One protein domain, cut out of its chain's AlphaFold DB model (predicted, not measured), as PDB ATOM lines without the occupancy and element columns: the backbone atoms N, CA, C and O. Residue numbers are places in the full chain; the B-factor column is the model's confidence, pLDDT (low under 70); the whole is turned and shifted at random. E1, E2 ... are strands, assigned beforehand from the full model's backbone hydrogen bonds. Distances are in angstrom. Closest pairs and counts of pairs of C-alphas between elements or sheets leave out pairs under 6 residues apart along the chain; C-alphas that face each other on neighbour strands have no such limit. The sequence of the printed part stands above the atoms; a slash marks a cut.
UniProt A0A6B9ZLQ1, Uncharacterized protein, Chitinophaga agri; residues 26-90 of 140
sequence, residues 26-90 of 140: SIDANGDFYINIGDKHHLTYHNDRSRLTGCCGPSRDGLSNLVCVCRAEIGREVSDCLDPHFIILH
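What this domain is: This is residues 26 to 90 of the 140 residues of an uncharacterized protein of Chitinophaga agri (UniProt A0A6B9ZLQ1). This domain has little regular structure: one small, strongly twisted antiparallel sheet of short strands, E1 E5 E4 E3 E2 in order across it, with one long loop, residues 46 to 65, joining E2 to E3. E2 to E5 make a meander, each strand the antiparallel neighbour of the one before. The printed part has 65 residues, 19 of them in five strands, E1 to E5 along the chain, and no named helix: all strand. It is compact, radius of gyration of the C-alphas 11.0 A, spanning 27 by 25 by 21 A.

Where its parts are: E4, residues 73 to 78, measures 14.8 A; E5 is 86 to 89, 9.9 A, ending at C-alpha 89 (336.704, 215.147, 226.135). E3 is 66 to 68, 6.8 A; E2 is 43 to 45, 6.9 A; E1 is 33 to 35, 6.6 A, beginning at C-alpha 33 (331.889, 216.472, 226.536).

How they stand to each other: E4 and E5, a hairpin, have N 76 and O 88 at 2.8 A, within hydrogen-bond range, as are N 66 and O 75 of E3 and E4, 2.9 A, N 67 and O 44 of E3 and E2, 2.8 A, and N 89 and O 33 of E5 and E1, 2.8 A. E1 and E2 are the edge strands, apart.

The domain as a whole: The long link is residues 46 to 65. The printed part has no cut; no printed residue is under 70 in pLDDT.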
ATOM      1  N   SER A  26     328.461 219.375 229.978       94.75
ATOM      2  CA  SER A  26     327.609 219.577 228.807       94.75
ATOM      3  C   SER A  26     328.111 218.743 227.632       94.75
ATOM      4  O   SER A  26     329.232 218.233 227.650       94.75
ATOM      5  N   ILE A  27     327.252 218.545 226.634       95.38
ATOM      6  CA  ILE A  27     327.570 217.797 225.414       95.38
ATOM      7  C   ILE A  27     327.265 218.707 224.227       95.38
ATOM      8  O   ILE A  27     326.169 219.270 224.156       95.38
ATOM      9  N   ASP A  28     328.217 218.862 223.309       93.25
ATOM     10  CA  ASP A  28     328.012 219.656 222.098       93.25
ATOM     11  C   ASP A  28     327.271 218.884 220.989       93.25
ATOM     12  O   ASP A  28     326.840 217.739 221.144       93.25
ATOM     13  N   ALA A  29     327.108 219.522 219.828       93.88
ATOM     14  CA  ALA A  29     326.457 218.908 218.674       93.88
ATOM     15  C   ALA A  29     327.257 217.748 218.045       93.88
ATOM     16  O   ALA A  29     326.671 216.943 217.321       93.88
ATOM     17  N   ASN A  30     328.565 217.662 218.303       92.88
ATOM     18  CA  ASN A  30     329.431 216.578 217.841       92.88
ATOM     19  C   ASN A  30     329.454 215.400 218.825       92.88
ATOM     20  O   ASN A  30     329.938 214.328 218.474       92.88
ATOM     21  N   GLY A  31     328.904 215.580 220.028       94.19
ATOM     22  CA  GLY A  31     328.916 214.593 221.101       94.19
ATOM     23  C   GLY A  31     330.085 214.752 222.071       94.19
ATOM     24  O   GLY A  31     330.178 213.961 223.007       94.19
ATOM     25  N   ASP A  32     330.959 215.742 221.872       95.94
ATOM     26  CA  ASP A  32     332.094 215.998 222.755       95.94
ATOM     27  C   ASP A  32     331.606 216.549 224.098       95.94
ATOM     28  O   ASP A  32     330.654 217.333 224.171       95.94
ATOM     29  N   PHE A  33     332.267 216.124 225.173       96.44
ATOM     30  CA  PHE A  33     331.889 216.472 226.536       96.44
ATOM     31  C   PHE A  33     332.713 217.653 227.023       96.44
ATOM     32  O   PHE A  33     333.933 217.659 226.878       96.44
ATOM     33  N   TYR A  34     332.060 218.610 227.666       96.62
ATOM     34  CA  TYR A  34     332.703 219.740 228.319       96.62
ATOM     35  C   TYR A  34     332.569 219.563 229.825       96.62
ATOM     36  O   TYR A  34     331.464 219.316 230.306       96.62
ATOM     37  N   ILE A  35     333.676 219.693 230.552       96.06
ATOM     38  CA  ILE A  35     333.721 219.621 232.020       96.06
ATOM     39  C   ILE A  35     334.544 220.780 232.592       96.06
ATOM     40  O   ILE A  35     335.336 221.411 231.880       96.06
ATOM     41  N   ASN A  36     334.382 221.050 233.886       95.88
ATOM     42  CA  ASN A  36     335.232 221.995 234.606       95.88
ATOM     43  C   ASN A  36     336.673 221.450 234.720       95.88
ATOM     44  O   ASN A  36     336.888 220.251 234.895       95.88
ATOM     45  N   ILE A  37     337.680 222.329 234.662       94.75
ATOM     46  CA  ILE A  37     339.096 221.948 234.837       94.75
ATOM     47  C   ILE A  37     339.393 221.321 236.214       94.75
ATOM     48  O   ILE A  37     340.337 220.547 236.345       94.75
ATOM     49  N   GLY A  38     338.600 221.644 237.237       94.06
ATOM     50  CA  GLY A  38     338.665 221.075 238.583       94.06
ATOM     51  C   GLY A  38     338.114 219.652 238.671       94.06
ATOM     52  O   GLY A  38     338.501 218.919 239.574       94.06
ATOM     53  N   ASP A  39     337.303 219.228 237.698       93.06
ATOM     54  CA  ASP A  39     336.798 217.852 237.587       93.06
ATOM     55  C   ASP A  39     337.779 216.940 236.823       93.06
ATOM     56  O   ASP A  39     337.479 215.793 236.482       93.06
ATOM     57  N   LYS A  40     338.982 217.448 236.524       91.69
ATOM     58  CA  LYS A  40     340.055 216.713 235.857       91.69
ATOM     59  C   LYS A  40     340.550 215.568 236.736       91.69
ATOM     60  O   LYS A  40     341.401 215.751 237.603       91.69
ATOM     61  N   HIS A  41     340.086 214.361 236.437       87.75
ATOM     62  CA  HIS A  41     340.452 213.154 237.171       87.75
ATOM     63  C   HIS A  41     341.256 212.181 236.308       87.75
ATOM     64  O   HIS A  41     340.825 211.798 235.224       87.75
ATOM     65  N   HIS A  42     342.442 211.780 236.775       87.94
ATOM     66  CA  HIS A  42     343.329 210.840 236.065       87.94
ATOM     67  C   HIS A  42     343.696 211.229 234.616       87.94
ATOM     68  O   HIS A  42     343.977 210.368 233.774       87.94
ATOM     69  N   LEU A  43     343.756 212.535 234.345       92.88
ATOM     70  CA  LEU A  43     344.234 213.102 233.087       92.88
ATOM     71  C   LEU A  43     345.527 213.874 233.330       92.88
ATOM     72  O   LEU A  43     345.573 214.783 234.157       92.88
ATOM     73  N   THR A  44     346.574 213.550 232.584       95.06
ATOM     74  CA  THR A  44     347.844 214.284 232.608       95.06
ATOM     75  C   THR A  44     348.079 214.968 231.273       95.06
ATOM     76  O   THR A  44     347.460 214.618 230.270       95.06
ATOM     77  N   TYR A  45     348.952 215.975 231.238       96.56
ATOM     78  CA  TYR A  45     349.307 216.574 229.958       96.56
ATOM     79  C   TYR A  45     350.153 215.623 229.110       96.56
ATOM     80  O   TYR A  45     350.979 214.866 229.624       96.56
ATOM     81  N   HIS A  46     349.974 215.706 227.797       96.75
ATOM     82  CA  HIS A  46     350.829 215.032 226.833       96.75
ATOM     83  C   HIS A  46     352.277 215.561 226.922       96.75
ATOM     84  O   HIS A  46     352.508 216.751 227.129       96.75
ATOM     85  N   ASN A  47     353.271 214.683 226.734       95.44
ATOM     86  CA  ASN A  47     354.697 215.039 226.852       95.44
ATOM     87  C   ASN A  47     355.179 216.011 225.762       95.44
ATOM     88  O   ASN A  47     356.155 216.737 225.949       95.44
ATOM     89  N   ASP A  48     354.508 216.001 224.611       95.75
ATOM     90  CA  ASP A  48     354.752 216.951 223.526       95.75
ATOM     91  C   ASP A  48     354.251 218.348 223.906       95.75
ATOM     92  O   ASP A  48     353.055 218.650 223.856       95.75
ATOM     93  N   ARG A  49     355.200 219.212 224.264       92.69
ATOM     94  CA  ARG A  49     354.925 220.579 224.710       92.69
ATOM     95  C   ARG A  49     354.362 221.460 223.600       92.69
ATOM     96  O   ARG A  49     353.719 222.450 223.930       92.69
ATOM     97  N   SER A  50     354.520 221.109 222.317       93.69
ATOM     98  CA  SER A  50     353.892 221.888 221.241       93.69
ATOM     99  C   SER A  50     352.371 221.741 221.201       93.69
ATOM    100  O   SER A  50     351.730 222.399 220.393       93.69
ATOM    101  N   ARG A  51     351.779 220.896 222.055       94.44
ATOM    102  CA  ARG A  51     350.321 220.785 222.236       94.44
ATOM    103  C   ARG A  51     349.771 221.668 223.358       94.44
ATOM    104  O   ARG A  51     348.557 221.787 223.499       94.44
ATOM    105  N   LEU A  52     350.654 222.282 224.145       94.00
ATOM    106  CA  LEU A  52     350.328 223.227 225.213       94.00
ATOM    107  C   LEU A  52     350.593 224.649 224.702       94.00
ATOM    108  O   LEU A  52     351.458 225.361 225.205       94.00
ATOM    109  N   THR A  53     349.909 225.017 223.621       90.12
ATOM    110  CA  THR A  53     350.031 226.333 222.985       90.12
ATOM    111  C   THR A  53     349.145 227.342 223.686       90.12
ATOM    112  O   THR A  53     348.060 226.971 224.080       90.12
ATOM    113  N   GLY A  54     349.559 228.600 223.805       89.06
ATOM    114  CA  GLY A  54     348.735 229.690 224.336       89.06
ATOM    115  C   GLY A  54     349.573 230.687 225.132       89.06
ATOM    116  O   GLY A  54     350.766 230.473 225.349       89.06
ATOM    117  N   CYS A  55     348.979 231.822 225.505       86.56
ATOM    118  CA  CYS A  55     349.723 232.906 226.156       86.56
ATOM    119  C   CYS A  55     349.970 232.630 227.647       86.56
ATOM    120  O   CYS A  55     351.086 232.809 228.135       86.56
ATOM    121  N   CYS A  56     348.936 232.173 228.358       87.50
ATOM    122  CA  CYS A  56     348.960 231.966 229.812       87.50
ATOM    123  C   CYS A  56     348.594 230.534 230.240       87.50
ATOM    124  O   CYS A  56     348.626 230.224 231.425       87.50
ATOM    125  N   GLY A  57     348.297 229.667 229.275       91.12
ATOM    126  CA  GLY A  57     347.895 228.279 229.463       91.12
ATOM    127  C   GLY A  57     347.569 227.642 228.108       91.12
ATOM    128  O   GLY A  57     347.730 228.305 227.082       91.12
ATOM    129  N   PRO A  58     347.164 226.364 228.078       95.06
ATOM    130  CA  PRO A  58     346.701 225.699 226.867       95.06
ATOM    131  C   PRO A  58     345.490 226.391 226.225       95.06
ATOM    132  O   PRO A  58     344.473 226.609 226.869       95.06
ATOM    133  N   SER A  59     345.578 226.692 224.938       93.38
ATOM    134  CA  SER A  59     344.537 227.305 224.125       93.38
ATOM    135  C   SER A  59     343.617 226.242 223.538       93.38
ATOM    136  O   SER A  59     343.841 225.032 223.664       93.38
ATOM    137  N   ARG A  60     342.579 226.685 222.832       91.44
ATOM    138  CA  ARG A  60     341.677 225.799 222.090       91.44
ATOM    139  C   ARG A  60     342.340 225.098 220.895       91.44
ATOM    140  O   ARG A  60     341.870 224.043 220.473       91.44
ATOM    141  N   ASP A  61     343.437 225.640 220.376       89.81
ATOM    142  CA  ASP A  61     344.037 225.205 219.115       89.81
ATOM    143  C   ASP A  61     344.981 224.004 219.253       89.81
ATOM    144  O   ASP A  61     345.796 223.920 220.175       89.81
ATOM    145  N   GLY A  62     344.933 223.109 218.260       88.81
ATOM    146  CA  GLY A  62     345.857 221.984 218.091       88.81
ATOM    147  C   GLY A  62     345.302 220.616 218.515       88.81
ATOM    148  O   GLY A  62     344.115 220.442 218.777       88.81
ATOM    149  N   LEU A  63     346.192 219.621 218.602       93.56
ATOM    150  CA  LEU A  63     345.865 218.225 218.946       93.56
ATOM    151  C   LEU A  63     345.616 218.021 220.441       93.56
ATOM    152  O   LEU A  63     346.176 218.755 221.243       93.56
ATOM    153  N   SER A  64     344.864 216.998 220.837       96.06
ATOM    154  CA  SER A  64     344.602 216.660 222.245       96.06
ATOM    155  C   SER A  64     345.846 216.799 223.135       96.06
ATOM    156  O   SER A  64     346.929 216.299 222.811       96.06
ATOM    157  N   ASN A  65     345.688 217.516 224.247       97.12
ATOM    158  CA  ASN A  65     346.764 217.783 225.197       97.12
ATOM    159  C   ASN A  65     346.595 217.010 226.512       97.12
ATOM    160  O   ASN A  65     347.511 217.045 227.326       97.12
ATOM    161  N   LEU A  66     345.484 216.285 226.694       97.25
ATOM    162  CA  LEU A  66     345.217 215.431 227.848       97.25
ATOM    163  C   LEU A  66     345.306 213.949 227.495       97.25
ATOM    164  O   LEU A  66     344.741 213.479 226.503       97.25
ATOM    165  N   VAL A  67     345.982 213.212 228.371       95.69
ATOM    166  CA  VAL A  67     346.253 211.782 228.270       95.69
ATOM    167  C   VAL A  67     345.653 211.078 229.481       95.69
ATOM    168  O   VAL A  67     345.907 211.453 230.624       95.69
ATOM    169  N   CYS A  68     344.859 210.042 229.227       91.44
ATOM    170  CA  CYS A  68     344.329 209.157 230.258       91.44
ATOM    171  C   CYS A  68     345.429 208.238 230.810       91.44
ATOM    172  O   CYS A  68     346.415 207.942 230.140       91.44
ATOM    173  N   VAL A  69     345.209 207.667 231.991       86.06
ATOM    174  CA  VAL A  69     346.025 206.586 232.572       86.06
ATOM    175  C   VAL A  69     346.270 205.415 231.613       86.06
ATOM    176  O   VAL A  69     347.350 204.826 231.626       86.06
ATOM    177  N   CYS A  70     345.318 205.101 230.728       84.12
ATOM    178  CA  CYS A  70     345.493 204.074 229.695       84.12
ATOM    179  C   CYS A  70     346.365 204.521 228.503       84.12
ATOM    180  O   CYS A  70     346.531 203.764 227.549       84.12
ATOM    181  N   ARG A  71     346.940 205.730 228.561       90.12
ATOM    182  CA  ARG A  71     347.739 206.414 227.529       90.12
ATOM    183  C   ARG A  71     346.972 206.875 226.292       90.12
ATOM    184  O   ARG A  71     347.591 207.356 225.349       90.12
ATOM    185  N   ALA A  72     345.648 206.759 226.291       92.38
ATOM    186  CA  ALA A  72     344.829 207.336 225.235       92.38
ATOM    187  C   ALA A  72     344.807 208.869 225.349       92.38
ATOM    188  O   ALA A  72     344.636 209.416 226.440       92.38
ATOM    189  N   GLU A  73     344.953 209.549 224.217       96.00
ATOM    190  CA  GLU A  73     344.768 210.993 224.092       96.00
ATOM    191  C   GLU A  73     343.273 211.264 223.906       96.00
ATOM    192  O   GLU A  73     342.719 211.002 222.840       96.00
ATOM    193  N   ILE A  74     342.594 211.703 224.963       95.69
ATOM    194  CA  ILE A  74     341.120 211.710 224.996       95.69
ATOM    195  C   ILE A  74     340.513 213.095 225.153       95.69
ATOM    196  O   ILE A  74     339.293 213.219 225.186       95.69
ATOM    197  N   GLY A  75     341.334 214.138 225.241       96.50
ATOM    198  CA  GLY A  75     340.800 215.472 225.423       96.50
ATOM    199  C   GLY A  75     341.814 216.593 225.354       96.50
ATOM    200  O   GLY A  75     343.019 216.396 225.162       96.50
ATOM    201  N   ARG A  76     341.291 217.795 225.531       96.62
ATOM    202  CA  ARG A  76     342.035 219.042 225.555       96.62
ATOM    203  C   ARG A  76     341.546 219.884 226.716       96.62
ATOM    204  O   ARG A  76     340.365 220.190 226.804       96.62
ATOM    205  N   GLU A  77     342.467 220.283 227.572       97.25
ATOM    206  CA  GLU A  77     342.241 221.409 228.462       97.25
ATOM    207  C   GLU A  77     342.425 222.709 227.686       97.25
ATOM    208  O   GLU A  77     343.368 222.827 226.897       97.25
ATOM    209  N   VAL A  78     341.524 223.653 227.930       95.69
ATOM    210  CA  VAL A  78     341.602 225.046 227.508       95.69
ATOM    211  C   VAL A  78     341.599 225.886 228.779       95.69
ATOM    212  O   VAL A  78     340.643 225.859 229.549       95.69
ATOM    213  N   SER A  79     342.708 226.563 229.031       94.12
ATOM    214  CA  SER A  79     342.943 227.411 230.201       94.12
ATOM    215  C   SER A  79     343.883 228.573 229.856       94.12
ATOM    216  O   SER A  79     344.693 229.013 230.675       94.12
ATOM    217  N   ASP A  80     343.822 229.042 228.605       90.38
ATOM    218  CA  ASP A  80     344.413 230.320 228.219       90.38
ATOM    219  C   ASP A  80     343.521 231.490 228.660       90.38
ATOM    220  O   ASP A  80     342.389 231.298 229.082       90.38
ATOM    221  N   CYS A  81     344.049 232.711 228.572       88.62
ATOM    222  CA  CYS A  81     343.367 233.910 229.054       88.62
ATOM    223  C   CYS A  81     342.434 234.590 228.036       88.62
ATOM    224  O   CYS A  81     342.033 235.739 228.244       88.62
ATOM    225  N   LEU A  82     342.166 233.934 226.907       86.25
ATOM    226  CA  LEU A  82     341.319 234.397 225.808       86.25
ATOM    227  C   LEU A  82     339.996 233.620 225.742       86.25
ATOM    228  O   LEU A  82     339.009 234.149 225.228       86.25
ATOM    229  N   ASP A  83     339.972 232.396 226.264       86.06
ATOM    230  CA  ASP A  83     338.814 231.510 226.342       86.06
ATOM    231  C   ASP A  83     338.392 231.272 227.811       86.06
ATOM    232  O   ASP A  83     339.242 231.163 228.690       86.06
ATOM    233  N   PRO A  84     337.090 231.073 228.105       90.56
ATOM    234  CA  PRO A  84     336.678 230.458 229.368       90.56
ATOM    235  C   PRO A  84     337.421 229.137 229.610       90.56
ATOM    236  O   PRO A  84     337.721 228.406 228.666       90.56
ATOM    237  N   HIS A  85     337.674 228.786 230.868       93.44
ATOM    238  CA  HIS A  85     338.430 227.582 231.197       93.44
ATOM    239  C   HIS A  85     337.541 226.334 231.195       93.44
ATOM    240  O   HIS A  85     336.505 226.291 231.863       93.44
ATOM    241  N   PHE A  86     337.948 225.282 230.492       95.44
ATOM    242  CA  PHE A  86     337.232 224.004 230.455       95.44
ATOM    243  C   PHE A  86     338.127 222.870 229.956       95.44
ATOM    244  O   PHE A  86     339.229 223.078 229.454       95.44
ATOM    245  N   ILE A  87     337.625 221.644 230.054       97.25
ATOM    246  CA  ILE A  87     338.180 220.486 229.355       97.25
ATOM    247  C   ILE A  87     337.155 219.982 228.349       97.25
ATOM    248  O   ILE A  87     335.995 219.794 228.700       97.25
ATOM    249  N   ILE A  88     337.606 219.726 227.122       96.75
ATOM    250  CA  ILE A  88     336.872 218.967 226.108       96.75
ATOM    251  C   ILE A  88     337.356 217.523 226.166       96.75
ATOM    252  O   ILE A  88     338.553 217.277 226.016       96.75
ATOM    253  N   LEU A  89     336.446 216.569 226.337       96.94
ATOM    254  CA  LEU A  89     336.704 215.147 226.135       96.94
ATOM    255  C   LEU A  89     336.067 214.701 224.821       96.94
ATOM    256  O   LEU A  89     334.863 214.860 224.615       96.94
ATOM    257  N   HIS A  90     336.877 214.120 223.943       96.00
ATOM    258  CA  HIS A  90     336.437 213.722 222.613       96.00
ATOM    259  C   HIS A  90     335.594 212.453 222.684       96.00
ATOM    260  O   HIS A  90     336.064 211.415 223.161       96.00
TER     261      HIS A  90